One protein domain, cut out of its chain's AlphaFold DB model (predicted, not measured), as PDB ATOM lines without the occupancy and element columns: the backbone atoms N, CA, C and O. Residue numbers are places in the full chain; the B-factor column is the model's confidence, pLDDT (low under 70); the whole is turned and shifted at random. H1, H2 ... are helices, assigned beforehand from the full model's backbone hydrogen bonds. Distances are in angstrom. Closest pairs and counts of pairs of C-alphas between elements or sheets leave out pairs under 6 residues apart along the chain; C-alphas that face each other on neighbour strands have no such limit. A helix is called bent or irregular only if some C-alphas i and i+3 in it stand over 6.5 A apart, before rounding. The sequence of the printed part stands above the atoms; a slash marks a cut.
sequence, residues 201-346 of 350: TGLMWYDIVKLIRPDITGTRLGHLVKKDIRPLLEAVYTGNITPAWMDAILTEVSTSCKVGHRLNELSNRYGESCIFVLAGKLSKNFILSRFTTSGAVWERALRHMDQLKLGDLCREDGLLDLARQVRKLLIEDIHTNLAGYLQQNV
ATOM      1  N   THR A 201     176.676  86.125 154.882       90.00
ATOM      2  CA  THR A 201     177.748  85.115 154.892       90.00
ATOM      3  C   THR A 201     178.566  85.187 156.184       90.00
ATOM      4  O   THR A 201     178.928  84.152 156.742       90.00
ATOM      5  N   GLY A 202     178.824  86.392 156.700       91.81
ATOM      6  CA  GLY A 202     179.441  86.580 158.011       91.81
ATOM      7  C   GLY A 202     178.615  85.944 159.131       91.81
ATOM      8  O   GLY A 202     179.155  85.157 159.911       91.81
ATOM      9  N   LEU A 203     177.308  86.237 159.184       93.25
ATOM     10  CA  LEU A 203     176.377  85.620 160.140       93.25
ATOM     11  C   LEU A 203     176.351  84.093 160.018       93.25
ATOM     12  O   LEU A 203     176.500  83.413 161.026       93.25
ATOM     13  N   MET A 204     176.248  83.563 158.799       92.12
ATOM     14  CA  MET A 204     176.273  82.122 158.534       92.12
ATOM     15  C   MET A 204     177.532  81.468 159.114       92.12
ATOM     16  O   MET A 204     177.431  80.473 159.822       92.12
ATOM     17  N   TRP A 205     178.721  82.030 158.867       90.38
ATOM     18  CA  TRP A 205     179.958  81.485 159.436       90.38
ATOM     19  C   TRP A 205     179.975  81.538 160.961       90.38
ATOM     20  O   TRP A 205     180.433  80.588 161.591       90.38
ATOM     21  N   TYR A 206     179.471  82.615 161.563       92.38
ATOM     22  CA  TYR A 206     179.331  82.695 163.017       92.38
ATOM     23  C   TYR A 206     178.393  81.609 163.562       92.38
ATOM     24  O   TYR A 206     178.740  80.938 164.535       92.38
ATOM     25  N   ASP A 207     177.260  81.381 162.901       90.94
ATOM     26  CA  ASP A 207     176.287  80.364 163.286       90.94
ATOM     27  C   ASP A 207     176.867  78.946 163.145       90.94
ATOM     28  O   ASP A 207     176.765  78.151 164.076       90.94
ATOM     29  N   ILE A 208     177.572  78.642 162.047       87.44
ATOM     30  CA  ILE A 208     178.272  77.358 161.854       87.44
ATOM     31  C   ILE A 208     179.277  77.117 162.984       87.44
ATOM     32  O   ILE A 208     179.300  76.041 163.579       87.44
ATOM     33  N   VAL A 209     180.093  78.121 163.317       88.44
ATOM     34  CA  VAL A 209     181.053  78.014 164.423       88.44
ATOM     35  C   VAL A 209     180.331  77.755 165.743       88.44
ATOM     36  O   VAL A 209     180.784  76.918 166.520       88.44
ATOM     37  N   LYS A 210     179.207  78.433 165.994       88.00
ATOM     38  CA  LYS A 210     178.392  78.237 167.196       88.00
ATOM     39  C   LYS A 210     177.752  76.854 167.283       88.00
ATOM     40  O   LYS A 210     177.589  76.363 168.395       88.00
ATOM     41  N   LEU A 211     177.449  76.211 166.157       85.75
ATOM     42  CA  LEU A 211     176.996  74.817 166.144       85.75
ATOM     43  C   LEU A 211     178.108  73.845 166.552       85.75
ATOM     44  O   LEU A 211     177.845  72.884 167.265       85.75
ATOM     45  N   ILE A 212     179.347  74.102 166.126       83.69
ATOM     46  CA  ILE A 212     180.501  73.247 166.446       83.69
ATOM     47  C   ILE A 212     180.967  73.486 167.889       83.69
ATOM     48  O   ILE A 212     181.298  72.548 168.610       83.69
ATOM     49  N   ARG A 213     181.002  74.754 168.312       85.31
ATOM     50  CA  ARG A 213     181.480  75.211 169.624       85.31
ATOM     51  C   ARG A 213     180.502  76.222 170.228       85.31
ATOM     52  O   ARG A 213     180.716  77.431 170.109       85.31
ATOM     53  N   PRO A 214     179.432  75.762 170.900       84.94
ATOM     54  CA  PRO A 214     178.442  76.655 171.509       84.94
ATOM     55  C   PRO A 214     179.040  77.577 172.583       84.94
ATOM     56  O   PRO A 214     178.610  78.726 172.745       84.94
ATOM     57  N   ASP A 215     180.074  77.080 173.265       81.12
ATOM     58  CA  ASP A 215     180.791  77.685 174.388       81.12
ATOM     59  C   ASP A 215     181.713  78.848 174.000       81.12
ATOM     60  O   ASP A 215     182.161  79.592 174.873       81.12
ATOM     61  N   ILE A 216     181.991  79.051 172.706       80.50
ATOM     62  CA  ILE A 216     182.878  80.133 172.275       80.50
ATOM     63  C   ILE A 216     182.320  81.494 172.704       80.50
ATOM     64  O   ILE A 216     181.237  81.913 172.291       80.50
ATOM     65  N   THR A 217     183.082  82.219 173.516       69.50
ATOM     66  CA  THR A 217     182.783  83.603 173.882       69.50
ATOM     67  C   THR A 217     183.774  84.531 173.183       69.50
ATOM     68  O   THR A 217     184.977  84.277 173.136       69.50
ATOM     69  N   GLY A 218     183.263  85.609 172.584       67.75
ATOM     70  CA  GLY A 218     184.077  86.636 171.935       67.75
ATOM     71  C   GLY A 218     184.226  86.520 170.414       67.75
ATOM     72  O   GLY A 218     183.597  85.712 169.737       67.75
ATOM     73  N   THR A 219     185.058  87.415 169.874       68.12
ATOM     74  CA  THR A 219     185.146  87.709 168.431       68.12
ATOM     75  C   THR A 219     186.168  86.848 167.682       68.12
ATOM     76  O   THR A 219     186.084  86.716 166.466       68.12
ATOM     77  N   ARG A 220     187.187  86.308 168.363       70.88
ATOM     78  CA  ARG A 220     188.338  85.646 167.724       70.88
ATOM     79  C   ARG A 220     188.209  84.127 167.803       70.88
ATOM     80  O   ARG A 220     188.086  83.577 168.890       70.88
ATOM     81  N   LEU A 221     188.371  83.453 166.661       79.88
ATOM     82  CA  LEU A 221     188.584  82.005 166.641       79.88
ATOM     83  C   LEU A 221     189.983  81.693 167.175       79.88
ATOM     84  O   LEU A 221     190.986  81.917 166.489       79.88
ATOM     85  N   GLY A 222     190.043  81.206 168.414       80.94
ATOM     86  CA  GLY A 222     191.273  80.702 169.016       80.94
ATOM     87  C   GLY A 222     191.806  79.463 168.292       80.94
ATOM     88  O   GLY A 222     191.110  78.838 167.492       80.94
ATOM     89  N   HIS A 223     193.049  79.085 168.598       83.19
ATOM     90  CA  HIS A 223     193.704  77.916 168.000       83.19
ATOM     91  C   HIS A 223     192.874  76.628 168.150       83.19
ATOM     92  O   HIS A 223     192.771  75.854 167.205       83.19
ATOM     93  N   LEU A 224     192.245  76.425 169.314       81.69
ATOM     94  CA  LEU A 224     191.405  75.253 169.581       81.69
ATOM     95  C   LEU A 224     190.196  75.190 168.641       81.69
ATOM     96  O   LEU A 224     189.992  74.186 167.977       81.69
ATOM     97  N   VAL A 225     189.476  76.298 168.478       83.88
ATOM     98  CA  VAL A 225     188.308  76.344 167.587       83.88
ATOM     99  C   VAL A 225     188.718  76.137 166.126       83.88
ATOM    100  O   VAL A 225     188.042  75.440 165.380       83.88
ATOM    101  N   LYS A 226     189.870  76.681 165.709       87.38
ATOM    102  CA  LYS A 226     190.422  76.409 164.371       87.38
ATOM    103  C   LYS A 226     190.764  74.929 164.174       87.38
ATOM    104  O   LYS A 226     190.572  74.419 163.075       87.38
ATOM    105  N   LYS A 227     191.265  74.255 165.213       86.56
ATOM    106  CA  LYS A 227     191.535  72.812 165.192       86.56
ATOM    107  C   LYS A 227     190.244  72.007 165.036       86.56
ATOM    108  O   LYS A 227     190.259  71.042 164.287       86.56
ATOM    109  N   ASP A 228     189.151  72.433 165.662       83.38
ATOM    110  CA  ASP A 228     187.857  71.737 165.583       83.38
ATOM    111  C   ASP A 228     187.146  71.962 164.236       83.38
ATOM    112  O   ASP A 228     186.481  71.069 163.719       83.38
ATOM    113  N   ILE A 229     187.315  73.142 163.630       85.50
ATOM    114  CA  ILE A 229     186.736  73.472 162.317       85.50
ATOM    115  C   ILE A 229     187.520  72.827 161.167       85.50
ATOM    116  O   ILE A 229     186.943  72.495 160.134       85.50
ATOM    117  N   ARG A 230     188.839  72.659 161.311       87.56
ATOM    118  CA  ARG A 230     189.714  72.171 160.233       87.56
ATOM    119  C   ARG A 230     189.247  70.833 159.620       87.56
ATOM    120  O   ARG A 230     189.125  70.812 158.398       87.56
ATOM    121  N   PRO A 231     188.918  69.775 160.390       83.12
ATOM    122  CA  PRO A 231     188.447  68.506 159.827       83.12
ATOM    123  C   PRO A 231     187.192  68.650 158.960       83.12
ATOM    124  O   PRO A 231     187.081  68.006 157.920       83.12
ATOM    125  N   LEU A 232     186.271  69.539 159.351       80.19
ATOM    126  CA  LEU A 232     185.060  69.819 158.578       80.19
ATOM    127  C   LEU A 232     185.397  70.444 157.224       80.19
ATOM    128  O   LEU A 232     184.839  70.050 156.206       80.19
ATOM    129  N   LEU A 233     186.328  71.399 157.199       83.00
ATOM    130  CA  LEU A 233     186.762  72.030 155.954       83.00
ATOM    131  C   LEU A 233     187.548  71.054 155.071       83.00
ATOM    132  O   LEU A 233     187.331  71.013 153.864       83.00
ATOM    133  N   GLU A 234     188.422  70.239 155.658       82.50
ATOM    134  CA  GLU A 234     189.176  69.201 154.941       82.50
ATOM    135  C   GLU A 234     188.253  68.152 154.305       82.50
ATOM    136  O   GLU A 234     188.522  67.702 153.195       82.50
ATOM    137  N   ALA A 235     187.131  67.819 154.951       76.38
ATOM    138  CA  ALA A 235     186.134  66.906 154.394       76.38
ATOM    139  C   ALA A 235     185.377  67.489 153.185       76.38
ATOM    140  O   ALA A 235     184.971  66.738 152.300       76.38
ATOM    141  N   VAL A 236     185.185  68.813 153.135       74.94
ATOM    142  CA  VAL A 236     184.515  69.498 152.013       74.94
ATOM    143  C   VAL A 236     185.440  69.614 150.805       74.94
ATOM    144  O   VAL A 236     185.021  69.444 149.661       74.94
ATOM    145  N   TYR A 237     186.712  69.907 151.044       75.19
ATOM    146  CA  TYR A 237     187.679  70.119 149.981       75.19
ATOM    147  C   TYR A 237     188.380  68.804 149.615       75.19
ATOM    148  O   TYR A 237     189.484  68.495 150.052       75.19
ATOM    149  N   THR A 238     187.748  68.012 148.754       62.22
ATOM    150  CA  THR A 238     188.347  66.773 148.243       62.22
ATOM    151  C   THR A 238     189.406  67.096 147.177       62.22
ATOM    152  O   THR A 238     189.070  67.361 146.024       62.22
ATOM    153  N   GLY A 239     190.692  67.120 147.540       66.56
ATOM    154  CA  GLY A 239     191.794  67.371 146.599       66.56
ATOM    155  C   GLY A 239     193.156  67.581 147.270       66.56
ATOM    156  O   GLY A 239     193.280  67.474 148.487       66.56
ATOM    157  N   ASN A 240     194.186  67.908 146.476       67.31
ATOM    158  CA  ASN A 240     195.519  68.285 146.972       67.31
ATOM    159  C   ASN A 240     195.485  69.681 147.616       67.31
ATOM    160  O   ASN A 240     196.023  70.651 147.080       67.31
ATOM    161  N   ILE A 241     194.834  69.793 148.769       77.88
ATOM    162  CA  ILE A 241     194.935  70.978 149.606       77.88
ATOM    163  C   ILE A 241     196.331  71.024 150.205       77.88
ATOM    164  O   ILE A 241     196.741  70.129 150.945       77.88
ATOM    165  N   THR A 242     197.055  72.103 149.939       85.88
ATOM    166  CA  THR A 242     198.282  72.377 150.683       85.88
ATOM    167  C   THR A 242     197.931  72.909 152.078       85.88
ATOM    168  O   THR A 242     196.939  73.629 152.229       85.88
ATOM    169  N   PRO A 243     198.758  72.643 153.106       86.19
ATOM    170  CA  PRO A 243     198.559  73.221 154.437       86.19
ATOM    171  C   PRO A 243     198.394  74.749 154.413       86.19
ATOM    172  O   PRO A 243     197.516  75.285 155.083       86.19
ATOM    173  N   ALA A 244     199.158  75.438 153.557       85.38
ATOM    174  CA  ALA A 244     199.075  76.887 153.376       85.38
ATOM    175  C   ALA A 244     197.703  77.356 152.861       85.38
ATOM    176  O   ALA A 244     197.204  78.399 153.280       85.38
ATOM    177  N   TRP A 245     197.073  76.589 151.966       86.31
ATOM    178  CA  TRP A 245     195.741  76.919 151.467       86.31
ATOM    179  C   TRP A 245     194.668  76.726 152.543       86.31
ATOM    180  O   TRP A 245     193.812  77.591 152.720       86.31
ATOM    181  N   MET A 246     194.761  75.650 153.331       87.94
ATOM    182  CA  MET A 246     193.866  75.439 154.473       87.94
ATOM    183  C   MET A 246     194.007  76.550 155.525       87.94
ATOM    184  O   MET A 246     193.010  77.031 156.063       87.94
ATOM    185  N   ASP A 247     195.227  77.023 155.783       87.06
ATOM    186  CA  ASP A 247     195.464  78.137 156.707       87.06
ATOM    187  C   ASP A 247     194.858  79.458 156.203       87.06
ATOM    188  O   ASP A 247     194.318  80.239 156.997       87.06
ATOM    189  N   ALA A 248     194.881  79.694 154.888       86.94
ATOM    190  CA  ALA A 248     194.204  80.832 154.272       86.94
ATOM    191  C   ALA A 248     192.678  80.738 154.439       86.94
ATOM    192  O   ALA A 248     192.050  81.710 154.864       86.94
ATOM    193  N   ILE A 249     192.085  79.560 154.212       85.69
ATOM    194  CA  ILE A 249     190.646  79.329 154.423       85.69
ATOM    195  C   ILE A 249     190.271  79.559 155.887       85.69
ATOM    196  O   ILE A 249     189.338  80.306 156.175       85.69
ATOM    197  N   LEU A 250     191.016  78.983 156.833       88.19
ATOM    198  CA  LEU A 250     190.770  79.174 158.266       88.19
ATOM    199  C   LEU A 250     190.904  80.644 158.689       88.19
ATOM    200  O   LEU A 250     190.235  81.092 159.625       88.19
ATOM    201  N   THR A 251     191.764  81.407 158.016       89.00
ATOM    202  CA  THR A 251     191.899  82.851 158.231       89.00
ATOM    203  C   THR A 251     190.678  83.610 157.715       89.00
ATOM    204  O   THR A 251     190.176  84.492 158.419       89.00
ATOM    205  N   GLU A 252     190.147  83.236 156.551       87.50
ATOM    206  CA  GLU A 252     188.926  83.840 156.011       87.50
ATOM    207  C   GLU A 252     187.694  83.482 156.853       87.50
ATOM    208  O   GLU A 252     186.919  84.370 157.206       87.50
ATOM    209  N   VAL A 253     187.559  82.225 157.287       88.56
ATOM    210  CA  VAL A 253     186.504  81.789 158.222       88.56
ATOM    211  C   VAL A 253     186.604  82.557 159.538       88.56
ATOM    212  O   VAL A 253     185.603  83.053 160.052       88.56
ATOM    213  N   SER A 254     187.815  82.738 160.074       89.38
ATOM    214  CA  SER A 254     188.025  83.529 161.289       89.38
ATOM    215  C   SER A 254     187.625  84.993 161.118       89.38
ATOM    216  O   SER A 254     187.045  85.585 162.030       89.38
ATOM    217  N   THR A 255     187.918  85.578 159.960       89.75
ATOM    218  CA  THR A 255     187.548  86.958 159.635       89.75
ATOM    219  C   THR A 255     186.037  87.094 159.465       89.75
ATOM    220  O   THR A 255     185.433  87.981 160.066       89.75
ATOM    221  N   SER A 256     185.408  86.170 158.743       90.38
ATOM    222  CA  SER A 256     183.956  86.120 158.552       90.38
ATOM    223  C   SER A 256     183.212  85.904 159.870       90.38
ATOM    224  O   SER A 256     182.228  86.583 160.134       90.38
ATOM    225  N   CYS A 257     183.730  85.058 160.762       90.44
ATOM    226  CA  CYS A 257     183.156  84.852 162.090       90.44
ATOM    227  C   CYS A 257     183.236  86.113 162.972       90.44
ATOM    228  O   CYS A 257     182.319  86.368 163.752       90.44
ATOM    229  N   LYS A 258     184.295  86.933 162.853       90.62
ATOM    230  CA  LYS A 258     184.366  88.238 163.544       90.62
ATOM    231  C   LYS A 258     183.261  89.173 163.068       90.62
ATOM    232  O   LYS A 258     182.629  89.829 163.892       90.62
ATOM    233  N   VAL A 259     183.055  89.231 161.752       91.38
ATOM    234  CA  VAL A 259     181.972  90.002 161.133       91.38
ATOM    235  C   VAL A 259     180.624  89.500 161.631       91.38
ATOM    236  O   VAL A 259     179.852  90.284 162.175       91.38
ATOM    237  N   GLY A 260     180.382  88.193 161.543       93.38
ATOM    238  CA  GLY A 260     179.148  87.566 161.999       93.38
ATOM    239  C   GLY A 260     178.852  87.817 163.468       93.38
ATOM    240  O   GLY A 260     177.745  88.221 163.786       93.38
ATOM    241  N   HIS A 261     179.834  87.693 164.363       92.69
ATOM    242  CA  HIS A 261     179.625  87.997 165.779       92.69
ATOM    243  C   HIS A 261     179.159  89.445 165.995       92.69
ATOM    244  O   HIS A 261     178.195  89.681 166.717       92.69
ATOM    245  N   ARG A 262     179.804  90.415 165.334       91.44
ATOM    246  CA  ARG A 262     179.445  91.838 165.443       91.44
ATOM    247  C   ARG A 262     178.043  92.123 164.911       91.44
ATOM    248  O   ARG A 262     177.271  92.835 165.548       91.44
ATOM    249  N   LEU A 263     177.706  91.525 163.773       93.69
ATOM    250  CA  LEU A 263     176.372  91.625 163.186       93.69
ATOM    251  C   LEU A 263     175.315  90.898 164.022       93.69
ATOM    252  O   LEU A 263     174.174  91.350 164.067       93.69
ATOM    253  N   ASN A 264     175.676  89.810 164.701       94.25
ATOM    254  CA  ASN A 264     174.775  89.065 165.572       94.25
ATOM    255  C   ASN A 264     174.378  89.895 166.797       94.25
ATOM    256  O   ASN A 264     173.201  89.935 167.132       94.25
ATOM    257  N   GLU A 265     175.315  90.623 167.411       92.12
ATOM    258  CA  GLU A 265     174.997  91.560 168.503       92.12
ATOM    259  C   GLU A 265     174.004  92.643 168.059       92.12
ATOM    260  O   GLU A 265     173.040  92.946 168.762       92.12
ATOM    261  N   LEU A 266     174.191  93.190 166.854       91.69
ATOM    262  CA  LEU A 266     173.263  94.168 166.289       91.69
ATOM    263  C   LEU A 266     171.888  93.550 165.981       91.69
ATOM    264  O   LEU A 266     170.855  94.133 166.315       91.69
ATOM    265  N   SER A 267     171.886  92.352 165.393       94.19
ATOM    266  CA  SER A 267     170.676  91.605 165.028       94.19
ATOM    267  C   SER A 267     169.875  91.183 166.259       94.19
ATOM    268  O   SER A 267     168.651  91.229 166.233       94.19
ATOM    269  N   ASN A 268     170.535  90.849 167.370       93.62
ATOM    270  CA  ASN A 268     169.865  90.537 168.633       93.62
ATOM    271  C   ASN A 268     169.078  91.734 169.184       93.62
ATOM    272  O   ASN A 268     168.055  91.545 169.839       93.62
ATOM    273  N   ARG A 269     169.537  92.967 168.923       92.69
ATOM    274  CA  ARG A 269     168.871  94.186 169.400       92.69
ATOM    275  C   ARG A 269     167.760  94.666 168.468       92.69
ATOM    276  O   ARG A 269     166.698  95.054 168.949       92.69
ATOM    277  N   TYR A 270     167.998  94.663 167.157       93.12
ATOM    278  CA  TYR A 270     167.093  95.281 166.175       93.12
ATOM    279  C   TYR A 270     166.373  94.291 165.252       93.12
ATOM    280  O   TYR A 270     165.499  94.705 164.495       93.12
ATOM    281  N   GLY A 271     166.705  93.002 165.321       93.31
ATOM    282  CA  GLY A 271     166.315  91.996 164.334       93.31
ATOM    283  C   GLY A 271     167.273  91.950 163.140       93.31
ATOM    284  O   GLY A 271     167.991  92.908 162.858       93.31
ATOM    285  N   GLU A 272     167.279  90.835 162.411       92.62
ATOM    286  CA  GLU A 272     168.192  90.588 161.285       92.62
ATOM    287  C   GLU A 272     167.989  91.561 160.110       92.62
ATOM    288  O   GLU A 272     168.909  91.804 159.326       92.62
ATOM    289  N   SER A 273     166.804  92.165 159.995       92.50
ATOM    290  CA  SER A 273     166.493  93.184 158.984       92.50
ATOM    291  C   SER A 273     167.314  94.462 159.126       92.50
ATOM    292  O   SER A 273     167.413  95.220 158.158       92.50
ATOM    293  N   CYS A 274     167.978  94.691 160.267       92.25
ATOM    294  CA  CYS A 274     168.890  95.824 160.417       92.25
ATOM    295  C   CYS A 274     170.026  95.797 159.386       92.25
ATOM    296  O   CYS A 274     170.531  96.853 159.012       92.25
ATOM    297  N   ILE A 275     170.395  94.613 158.883       92.06
ATOM    298  CA  ILE A 275     171.393  94.459 157.819       92.06
ATOM    299  C   ILE A 275     170.926  95.142 156.534       92.06
ATOM    300  O   ILE A 275     171.725  95.808 155.884       92.06
ATOM    301  N   PHE A 276     169.644  95.028 156.188       88.12
ATOM    302  CA  PHE A 276     169.089  95.679 155.003       88.12
ATOM    303  C   PHE A 276     169.076  97.196 155.161       88.12
ATOM    304  O   PHE A 276     169.569  97.912 154.293       88.12
ATOM    305  N   VAL A 277     168.584  97.690 156.298       87.00
ATOM    306  CA  VAL A 277     168.493  99.135 156.568       87.00
ATOM    307  C   VAL A 277     169.878  99.788 156.606       87.00
ATOM    308  O   VAL A 277     170.053 100.913 156.145       87.00
ATOM    309  N   LEU A 278     170.883  99.075 157.119       88.25
ATOM    310  CA  LEU A 278     172.242  99.588 157.287       88.25
ATOM    311  C   LEU A 278     173.209  99.144 156.179       88.25
ATOM    312  O   LEU A 278     174.394  99.455 156.266       88.25
ATOM    313  N   ALA A 279     172.745  98.466 155.124       82.50
ATOM    314  CA  ALA A 279     173.603  97.854 154.103       82.50
ATOM    315  C   ALA A 279     174.629  98.830 153.498       82.50
ATOM    316  O   ALA A 279     175.814  98.515 153.399       82.50
ATOM    317  N   GLY A 280     174.203 100.060 153.189       78.62
ATOM    318  CA  GLY A 280     175.074 101.116 152.650       78.62
ATOM    319  C   GLY A 280     176.071 101.712 153.657       78.62
ATOM    320  O   GLY A 280     176.802 102.641 153.321       78.62
ATOM    321  N   LYS A 281     176.073 101.236 154.906       82.81
ATOM    322  CA  LYS A 281     176.930 101.694 156.014       82.81
ATOM    323  C   LYS A 281     177.772 100.559 156.608       82.81
ATOM    324  O   LYS A 281     178.735 100.823 157.321       82.81
ATOM    325  N   LEU A 282     177.434  99.310 156.300       83.75
ATOM    326  CA  LEU A 282     178.065  98.095 156.812       83.75
ATOM    327  C   LEU A 282     179.136  97.563 155.849       83.75
ATOM    328  O   LEU A 282     179.036  96.456 155.322       83.75
ATOM    329  N   SER A 283     180.185  98.342 155.599       83.44
ATOM    330  CA  SER A 283     181.303  97.841 154.793       83.44
ATOM    331  C   SER A 283     182.155  96.818 155.558       83.44
ATOM    332  O   SER A 283     182.178  96.786 156.791       83.44
ATOM    333  N   LYS A 284     182.962  96.039 154.827       83.50
ATOM    334  CA  LYS A 284     183.959  95.136 155.424       83.50
ATOM    335  C   LYS A 284     184.929  95.872 156.358       83.50
ATOM    336  O   LYS A 284     185.208  95.384 157.452       83.50
ATOM    337  N   ASN A 285     185.419  97.043 155.951       82.44
ATOM    338  CA  ASN A 285     186.384  97.821 156.730       82.44
ATOM    339  C   ASN A 285     185.753  98.392 157.999       82.44
ATOM    340  O   ASN A 285     186.344  98.289 159.077       82.44
ATOM    341  N   PHE A 286     184.534  98.919 157.899       84.50
ATOM    342  CA  PHE A 286     183.782  99.379 159.055       84.50
ATOM    343  C   PHE A 286     183.542  98.224 160.031       84.50
ATOM    344  O   PHE A 286     183.924  98.303 161.201       84.50
ATOM    345  N   ILE A 287     182.996  97.103 159.554       85.69
ATOM    346  CA  ILE A 287     182.660  95.992 160.443       85.69
ATOM    347  C   ILE A 287     183.907  95.393 161.085       85.69
ATOM    348  O   ILE A 287     183.816  95.016 162.242       85.69
ATOM    349  N   LEU A 288     185.059  95.302 160.411       84.50
ATOM    350  CA  LEU A 288     186.267  94.674 160.973       84.50
ATOM    351  C   LEU A 288     187.119  95.606 161.839       84.50
ATOM    352  O   LEU A 288     187.644  95.168 162.869       84.50
ATOM    353  N   SER A 289     187.231  96.879 161.477       79.50
ATOM    354  CA  SER A 289     188.184  97.794 162.118       79.50
ATOM    355  C   SER A 289     187.531  98.777 163.085       79.50
ATOM    356  O   SER A 289     188.220  99.347 163.923       79.50
ATOM    357  N   ARG A 290     186.217  98.997 162.972       78.06
ATOM    358  CA  ARG A 290     185.531 100.144 163.593       78.06
ATOM    359  C   ARG A 290     184.327  99.768 164.433       78.06
ATOM    360  O   ARG A 290     184.053 100.407 165.443       78.06
ATOM    361  N   PHE A 291     183.628  98.721 164.026       81.56
ATOM    362  CA  PHE A 291     182.451  98.244 164.725       81.56
ATOM    363  C   PHE A 291     182.851  97.556 166.035       81.56
ATOM    364  O   PHE A 291     183.378  96.443 166.040       81.56
ATOM    365  N   THR A 292     182.594  98.214 167.158       83.38
ATOM    366  CA  THR A 292     182.753  97.642 168.499       83.38
ATOM    367  C   THR A 292     181.401  97.164 169.013       83.38
ATOM    368  O   THR A 292     180.389  97.795 168.743       83.38
ATOM    369  N   THR A 293     181.374  96.058 169.757       84.31
ATOM    370  CA  THR A 293     180.145  95.482 170.345       84.31
ATOM    371  C   THR A 293     179.994  95.787 171.835       84.31
ATOM    372  O   THR A 293     179.134  95.229 172.509       84.31
ATOM    373  N   SER A 294     180.854  96.646 172.381       84.94
ATOM    374  CA  SER A 294     180.851  97.037 173.789       84.94
ATOM    375  C   SER A 294     181.475  98.423 173.981       84.94
ATOM    376  O   SER A 294     182.097  98.982 173.071       84.94
ATOM    377  N   GLY A 295     181.296  98.980 175.182       87.25
ATOM    378  CA  GLY A 295     181.879 100.257 175.598       87.25
ATOM    379  C   GLY A 295     181.001 101.480 175.320       87.25
ATOM    380  O   GLY A 295     179.958 101.406 174.673       87.25
ATOM    381  N   ALA A 296     181.434 102.641 175.816       85.00
ATOM    382  CA  ALA A 296     180.638 103.873 175.789       85.00
ATOM    383  C   ALA A 296     180.293 104.360 174.369       85.00
ATOM    384  O   ALA A 296     179.221 104.928 174.154       85.00
ATOM    385  N   VAL A 297     181.188 104.132 173.402       80.31
ATOM    386  CA  VAL A 297     180.983 104.521 171.998       80.31
ATOM    387  C   VAL A 297     179.886 103.673 171.352       80.31
ATOM    388  O   VAL A 297     178.993 104.226 170.712       80.31
ATOM    389  N   TRP A 298     179.897 102.359 171.591       86.88
ATOM    390  CA  TRP A 298     178.837 101.446 171.159       86.88
ATOM    391  C   TRP A 298     177.482 101.848 171.747       86.88
ATOM    392  O   TRP A 298     176.530 102.056 171.004       86.88
ATOM    393  N   GLU A 299     177.407 102.093 173.058       88.88
ATOM    394  CA  GLU A 299     176.163 102.530 173.712       88.88
ATOM    395  C   GLU A 299     175.644 103.871 173.176       88.88
ATOM    396  O   GLU A 299     174.439 104.112 173.074       88.88
ATOM    397  N   ARG A 300     176.547 104.793 172.821       86.12
ATOM    398  CA  ARG A 300     176.164 106.050 172.172       86.12
ATOM    399  C   ARG A 300     175.616 105.801 170.766       86.12
ATOM    400  O   ARG A 300     174.593 106.391 170.426       86.12
ATOM    401  N   ALA A 301     176.247 104.930 169.983       85.25
ATOM    402  CA  ALA A 301     175.770 104.557 168.654       85.25
ATOM    403  C   ALA A 301     174.397 103.876 168.701       85.25
ATOM    404  O   ALA A 301     173.516 104.242 167.928       85.25
ATOM    405  N   LEU A 302     174.183 102.958 169.649       89.88
ATOM    406  CA  LEU A 302     172.886 102.323 169.875       89.88
ATOM    407  C   LEU A 302     171.805 103.352 170.216       89.88
ATOM    408  O   LEU A 302     170.760 103.373 169.576       89.88
ATOM    409  N   ARG A 303     172.077 104.274 171.150       91.25
ATOM    410  CA  ARG A 303     171.132 105.357 171.475       91.25
ATOM    411  C   ARG A 303     170.811 106.239 170.272       91.25
ATOM    412  O   ARG A 303     169.663 106.635 170.112       91.25
ATOM    413  N   HIS A 304     171.799 106.535 169.426       86.00
ATOM    414  CA  HIS A 304     171.576 107.280 168.184       86.00
ATOM    415  C   HIS A 304     170.674 106.500 167.218       86.00
ATOM    416  O   HIS A 304     169.709 107.046 166.696       86.00
ATOM    417  N   MET A 305     170.915 105.200 167.029       89.62
ATOM    418  CA  MET A 305     170.058 104.346 166.195       89.62
ATOM    419  C   MET A 305     168.636 104.197 166.757       89.62
ATOM    420  O   MET A 305     167.675 104.181 165.986       89.62
ATOM    421  N   ASP A 306     168.487 104.151 168.082       91.56
ATOM    422  CA  ASP A 306     167.187 104.145 168.762       91.56
ATOM    423  C   ASP A 306     166.429 105.462 168.508       91.56
ATOM    424  O   ASP A 306     165.239 105.442 168.196       91.56
ATOM    425  N   GLN A 307     167.119 106.609 168.559       91.62
ATOM    426  CA  GLN A 307     166.541 107.919 168.217       91.62
ATOM    427  C   GLN A 307     166.090 107.991 166.755       91.62
ATOM    428  O   GLN A 307     165.055 108.586 166.454       91.62
ATOM    429  N   LEU A 308     166.833 107.348 165.852       88.00
ATOM    430  CA  LEU A 308     166.467 107.212 164.442       88.00
ATOM    431  C   LEU A 308     165.382 106.151 164.195       88.00
ATOM    432  O   LEU A 308     165.034 105.908 163.040       88.00
ATOM    433  N   LYS A 309     164.845 105.530 165.254       90.62
ATOM    434  CA  LYS A 309     163.801 104.500 165.199       90.62
ATOM    435  C   LYS A 309     164.173 103.295 164.334       90.62
ATOM    436  O   LYS A 309     163.310 102.702 163.690       90.62
ATOM    437  N   LEU A 310     165.449 102.893 164.346       89.62
ATOM    438  CA  LEU A 310     165.911 101.725 163.587       89.62
ATOM    439  C   LEU A 310     165.070 100.479 163.898       89.62
ATOM    440  O   LEU A 310     164.687  99.755 162.988       89.62
ATOM    441  N   GLY A 311     164.742 100.253 165.172       89.75
ATOM    442  CA  GLY A 311     163.934  99.104 165.582       89.75
ATOM    443  C   GLY A 311     162.523  99.085 164.989       89.75
ATOM    444  O   GLY A 311     161.997  98.001 164.758       89.75
ATOM    445  N   ASP A 312     161.921 100.245 164.719       89.56
ATOM    446  CA  ASP A 312     160.599 100.317 164.092       89.56
ATOM    447  C   ASP A 312     160.719 100.036 162.588       89.56
ATOM    448  O   ASP A 312     160.039  99.148 162.082       89.56
ATOM    449  N   LEU A 313     161.692 100.663 161.915       86.69
ATOM    450  CA  LEU A 313     161.997 100.429 160.495       86.69
ATOM    451  C   LEU A 313     162.341  98.966 160.192       86.69
ATOM    452  O   LEU A 313     161.971  98.432 159.152       86.69
ATOM    453  N   CYS A 314     163.045  98.292 161.101       87.69
ATOM    454  CA  CYS A 314     163.378  96.877 160.959       87.69
ATOM    455  C   CYS A 314     162.148  95.958 161.020       87.69
ATOM    456  O   CYS A 314     162.208  94.838 160.508       87.69
ATOM    457  N   ARG A 315     161.057  96.387 161.666       83.94
ATOM    458  CA  ARG A 315     159.813  95.609 161.785       83.94
ATOM    459  C   ARG A 315     158.815  95.918 160.669       83.94
ATOM    460  O   ARG A 315     157.857  95.166 160.506       83.94
ATOM    461  N   GLU A 316     159.033  96.990 159.917       75.81
ATOM    462  CA  GLU A 316     158.214  97.358 158.766       75.81
ATOM    463  C   GLU A 316     158.486  96.426 157.558       75.81
ATOM    464  O   GLU A 316     159.567  95.853 157.392       75.81
ATOM    465  N   ASP A 317     157.467  96.239 156.715       66.56
ATOM    466  CA  ASP A 317     157.568  95.682 155.355       66.56
ATOM    467  C   ASP A 317     158.060  94.231 155.169       66.56
ATOM    468  O   ASP A 317     158.580  93.875 154.109       66.56
ATOM    469  N   GLY A 318     157.880  93.339 156.151       79.12
ATOM    470  CA  GLY A 318     158.236  91.913 156.000       79.12
ATOM    471  C   GLY A 318     159.740  91.661 155.792       79.12
ATOM    472  O   GLY A 318     160.161  90.533 155.528       79.12
ATOM    473  N   LEU A 319     160.563  92.705 155.939       83.62
ATOM    474  CA  LEU A 319     162.018  92.649 155.824       83.62
ATOM    475  C   LEU A 319     162.621  91.738 156.890       83.62
ATOM    476  O   LEU A 319     163.587  91.031 156.614       83.62
ATOM    477  N   LEU A 320     162.053  91.736 158.096       88.25
ATOM    478  CA  LEU A 320     162.494  90.862 159.179       88.25
ATOM    479  C   LEU A 320     162.293  89.386 158.830       88.25
ATOM    480  O   LEU A 320     163.207  88.583 159.014       88.25
ATOM    481  N   ASP A 321     161.131  89.033 158.283       86.69
ATOM    482  CA  ASP A 321     160.831  87.655 157.885       86.69
ATOM    483  C   ASP A 321     161.736  87.203 156.740       86.69
ATOM    484  O   ASP A 321     162.282  86.099 156.780       86.69
ATOM    485  N   LEU A 322     161.975  88.084 155.763       84.50
ATOM    486  CA  LEU A 322     162.937  87.836 154.693       84.50
ATOM    487  C   LEU A 322     164.355  87.630 155.248       84.50
ATOM    488  O   LEU A 322     165.007  86.652 154.892       84.50
ATOM    489  N   ALA A 323     164.836  88.515 156.125       89.25
ATOM    490  CA  ALA A 323     166.179  88.427 156.702       89.25
ATOM    491  C   ALA A 323     166.378  87.117 157.476       89.25
ATOM    492  O   ALA A 323     167.395  86.438 157.318       89.25
ATOM    493  N   ARG A 324     165.374  86.727 158.269       90.56
ATOM    494  CA  ARG A 324     165.358  85.452 158.994       90.56
ATOM    495  C   ARG A 324     165.395  84.264 158.052       90.56
ATOM    496  O   ARG A 324     166.129  83.316 158.312       90.56
ATOM    497  N   GLN A 325     164.649  84.313 156.951       85.56
ATOM    498  CA  GLN A 325     164.668  83.243 155.958       85.56
ATOM    499  C   GLN A 325     165.992  83.143 155.222       85.56
ATOM    500  O   GLN A 325     166.482  82.035 155.047       85.56
ATOM    501  N   VAL A 326     166.606  84.267 154.851       86.88
ATOM    502  CA  VAL A 326     167.948  84.283 154.251       86.88
ATOM    503  C   VAL A 326     168.951  83.624 155.195       86.88
ATOM    504  O   VAL A 326     169.642  82.688 154.799       86.88
ATOM    505  N   ARG A 327     168.989  84.057 156.462       90.62
ATOM    506  CA  ARG A 327     169.883  83.480 157.475       90.62
ATOM    507  C   ARG A 327     169.610  81.990 157.697       90.62
ATOM    508  O   ARG A 327     170.551  81.207 157.756       90.62
ATOM    509  N   LYS A 328     168.333  81.593 157.774       87.31
ATOM    510  CA  LYS A 328     167.924  80.192 157.928       87.31
ATOM    511  C   LYS A 328     168.389  79.342 156.744       87.31
ATOM    512  O   LYS A 328     169.030  78.324 156.966       87.31
ATOM    513  N   LEU A 329     168.106  79.757 155.509       83.31
ATOM    514  CA  LEU A 329     168.455  79.000 154.301       83.31
ATOM    515  C   LEU A 329     169.961  78.804 154.148       83.31
ATOM    516  O   LEU A 329     170.393  77.743 153.715       83.31
ATOM    517  N   LEU A 330     170.761  79.798 154.540       83.06
ATOM    518  CA  LEU A 330     172.220  79.702 154.493       83.06
ATOM    519  C   LEU A 330     172.789  78.594 155.384       83.06
ATOM    520  O   LEU A 330     173.877  78.096 155.102       83.06
ATOM    521  N   ILE A 331     172.086  78.218 156.454       83.12
ATOM    522  CA  ILE A 331     172.572  77.216 157.404       83.12
ATOM    523  C   ILE A 331     171.734  75.940 157.452       83.12
ATOM    524  O   ILE A 331     172.212  74.956 157.996       83.12
ATOM    525  N   GLU A 332     170.521  75.907 156.899       80.94
ATOM    526  CA  GLU A 332     169.576  74.787 157.042       80.94
ATOM    527  C   GLU A 332     170.184  73.436 156.629       80.94
ATOM    528  O   GLU A 332     170.139  72.468 157.398       80.94
ATOM    529  N   ASP A 333     170.841  73.393 155.470       73.44
ATOM    530  CA  ASP A 333     171.498  72.182 154.968       73.44
ATOM    531  C   ASP A 333     172.703  71.788 155.828       73.44
ATOM    532  O   ASP A 333     172.925  70.607 156.109       73.44
ATOM    533  N   ILE A 334     173.471  72.773 156.296       76.12
ATOM    534  CA  ILE A 334     174.630  72.525 157.155       76.12
ATOM    535  C   ILE A 334     174.151  72.010 158.506       76.12
ATOM    536  O   ILE A 334     174.621  70.979 158.951       76.12
ATOM    537  N   HIS A 335     173.174  72.653 159.134       73.31
ATOM    538  CA  HIS A 335     172.617  72.258 160.422       73.31
ATOM    539  C   HIS A 335     172.085  70.818 160.397       73.31
ATOM    540  O   HIS A 335     172.355  70.038 161.310       73.31
ATOM    541  N   THR A 336     171.365  70.451 159.332       74.69
ATOM    542  CA  THR A 336     170.784  69.109 159.167       74.69
ATOM    543  C   THR A 336     171.862  68.030 159.052       74.69
ATOM    544  O   THR A 336     171.757  66.978 159.680       74.69
ATOM    545  N   ASN A 337     172.930  68.295 158.295       73.56
ATOM    546  CA  ASN A 337     173.970  67.302 158.010       73.56
ATOM    547  C   ASN A 337     175.122  67.308 159.032       73.56
ATOM    548  O   ASN A 337     175.734  66.270 159.298       73.56
ATOM    549  N   LEU A 338     175.408  68.458 159.643       71.31
ATOM    550  CA  LEU A 338     176.508  68.653 160.586       71.31
ATOM    551  C   LEU A 338     176.291  67.850 161.868       71.31
ATOM    552  O   LEU A 338     177.246  67.276 162.380       71.31
ATOM    553  N   ALA A 339     175.053  67.737 162.358       66.69
ATOM    554  CA  ALA A 339     174.748  66.920 163.532       66.69
ATOM    555  C   ALA A 339     175.129  65.441 163.324       66.69
ATOM    556  O   ALA A 339     175.750  64.834 164.197       66.69
ATOM    557  N   GLY A 340     174.826  64.884 162.145       69.31
ATOM    558  CA  GLY A 340     175.222  63.521 161.778       69.31
ATOM    559  C   GLY A 340     176.736  63.373 161.613       69.31
ATOM    560  O   GLY A 340     177.318  62.404 162.095       69.31
ATOM    561  N   TYR A 341     177.394  64.363 161.000       69.62
ATOM    562  CA  TYR A 341     178.848  64.356 160.835       69.62
ATOM    563  C   TYR A 341     179.594  64.431 162.176       69.62
ATOM    564  O   TYR A 341     180.534  63.666 162.394       69.62
ATOM    565  N   LEU A 342     179.179  65.326 163.082       68.50
ATOM    566  CA  LEU A 342     179.808  65.505 164.394       68.50
ATOM    567  C   LEU A 342     179.694  64.234 165.247       68.50
ATOM    568  O   LEU A 342     180.675  63.843 165.871       68.50
ATOM    569  N   GLN A 343     178.548  63.545 165.211       68.00
ATOM    570  CA  GLN A 343     178.352  62.271 165.920       68.00
ATOM    571  C   GLN A 343     179.262  61.142 165.413       68.00
ATOM    572  O   GLN A 343     179.609  60.250 166.182       68.00
ATOM    573  N   GLN A 344     179.635  61.163 164.131       68.00
ATOM    574  CA  GLN A 344     180.435  60.107 163.506       68.00
ATOM    575  C   GLN A 344     181.943  60.371 163.561       68.00
ATOM    576  O   GLN A 344     182.718  59.419 163.608       68.00
ATOM    577  N   ASN A 345     182.367  61.639 163.542       62.44
ATOM    578  CA  ASN A 345     183.761  62.000 163.253       62.44
ATOM    579  C   ASN A 345     184.436  62.869 164.321       62.44
ATOM    580  O   ASN A 345     185.650  63.055 164.257       62.44
ATOM    581  N   VAL A 346     183.695  63.408 165.295       59.75
ATOM    582  CA  VAL A 346     184.264  64.303 166.310       59.75
ATOM    583  C   VAL A 346     184.056  63.714 167.703       59.75
ATOM    584  O   VAL A 346     183.000  63.859 168.313       59.75
TER     585      VAL A 346
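Overview. This is residues 201 to 346 of the 350 residues of an uncharacterized protein of Exophiala spinifera (UniProt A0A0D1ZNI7). The long helix H3 and the long bent helix H8 run along an elongated body, with H1 between them and crossing H3. H2 packs on H3 towards one end of the body, H4 and H7 on H3 at the other, and H5 on the side of H3 away from H1, while H6 lies out at a far corner. The printed part has 146 residues with eight named helices, H1 to H8 in order along the chain, and no named strand; its class is all helix. It is compact, with a radius of gyration of the C-alphas of 16.9 A, and spans 52 by 30 by 26 A.

Arrangement. The hub is H3, residues 243 to 270, which touches five other helices. H1, residues 201 to 212, touches residues 253 to 264 of H3, about perpendicular at 80 degrees; the closest C-alphas, of Leu 203 and Gly 260, are 3.9 A apart. H5, residues 284 to 289, touches H3 at 88 degrees, about perpendicular, with C-alphas 259 and 287 closest at 6.1 A. H2, residues 223 to 236, touches H3 at 71 degrees, only just about perpendicular, with C-alphas 226 and 250 closest at 6.7 A. H4, residues 274 to 277, touches H3, C-alphas 267 and 274 being closest at 6.5 A. H7, residues 310 to 313, only just touches H3, with 3 pairs of C-alphas within 8 A, the closest those of Tyr 270 and Gly 311 at 5.0 A. H6, residues 295 to 307, touches no helix but is near H3. H8, residues 319 to 345, was assigned as one helix by its hydrogen bonds but is bent: C-alphas 330 and 333 are 7.6 A apart. Its arm H8a, residues 319 to 330, touches H1 only at their ends, with C-alphas 204 and 330 closest at 6.2 A. Its arm H8b, residues 333 to 345, only just touches H1, with 3 pairs within 8 A, the closest C-alphas 211 and 335 at 7.6 A. H3 is apart from both arms. Every O i to N i+4 pair is within hydrogen-bond range in H1, H5, H6 and H8a, against 8 of 10 in H2, 23 of 24 in H3 and 7 of 9 in H8b; H4 and H7 are too short for such a pair.

Along the chain. H3 is 40.2 A long, from C-alpha 243 at (198.559, 73.221, 154.437) to C-alpha 270 at (167.093, 95.281, 166.175). H2 measures 20.3 A and is irregular, but only just: C-alphas 228 and 231 are 6.6 A apart. H6 measures 18.7 A, H8b 18.0 A, H1 16.8 A and H8a 16.5 A. H8b ends with C-alpha 345 at (183.761, 62.000, 163.253).

Size, cuts and confidence. The C-alphas farthest apart, of Asn 240 and Gln 307, are 53.5 A apart. The printed part has no cut and no long link. Residues 238 to 245, of which 243 to 245 belong to H3, and residues 295 to 300 of H6 stand free. Mean pLDDT of the printed part is 83.9; residues 217 to 219, 238 to 240, 317 and 339 to 346 are under 70.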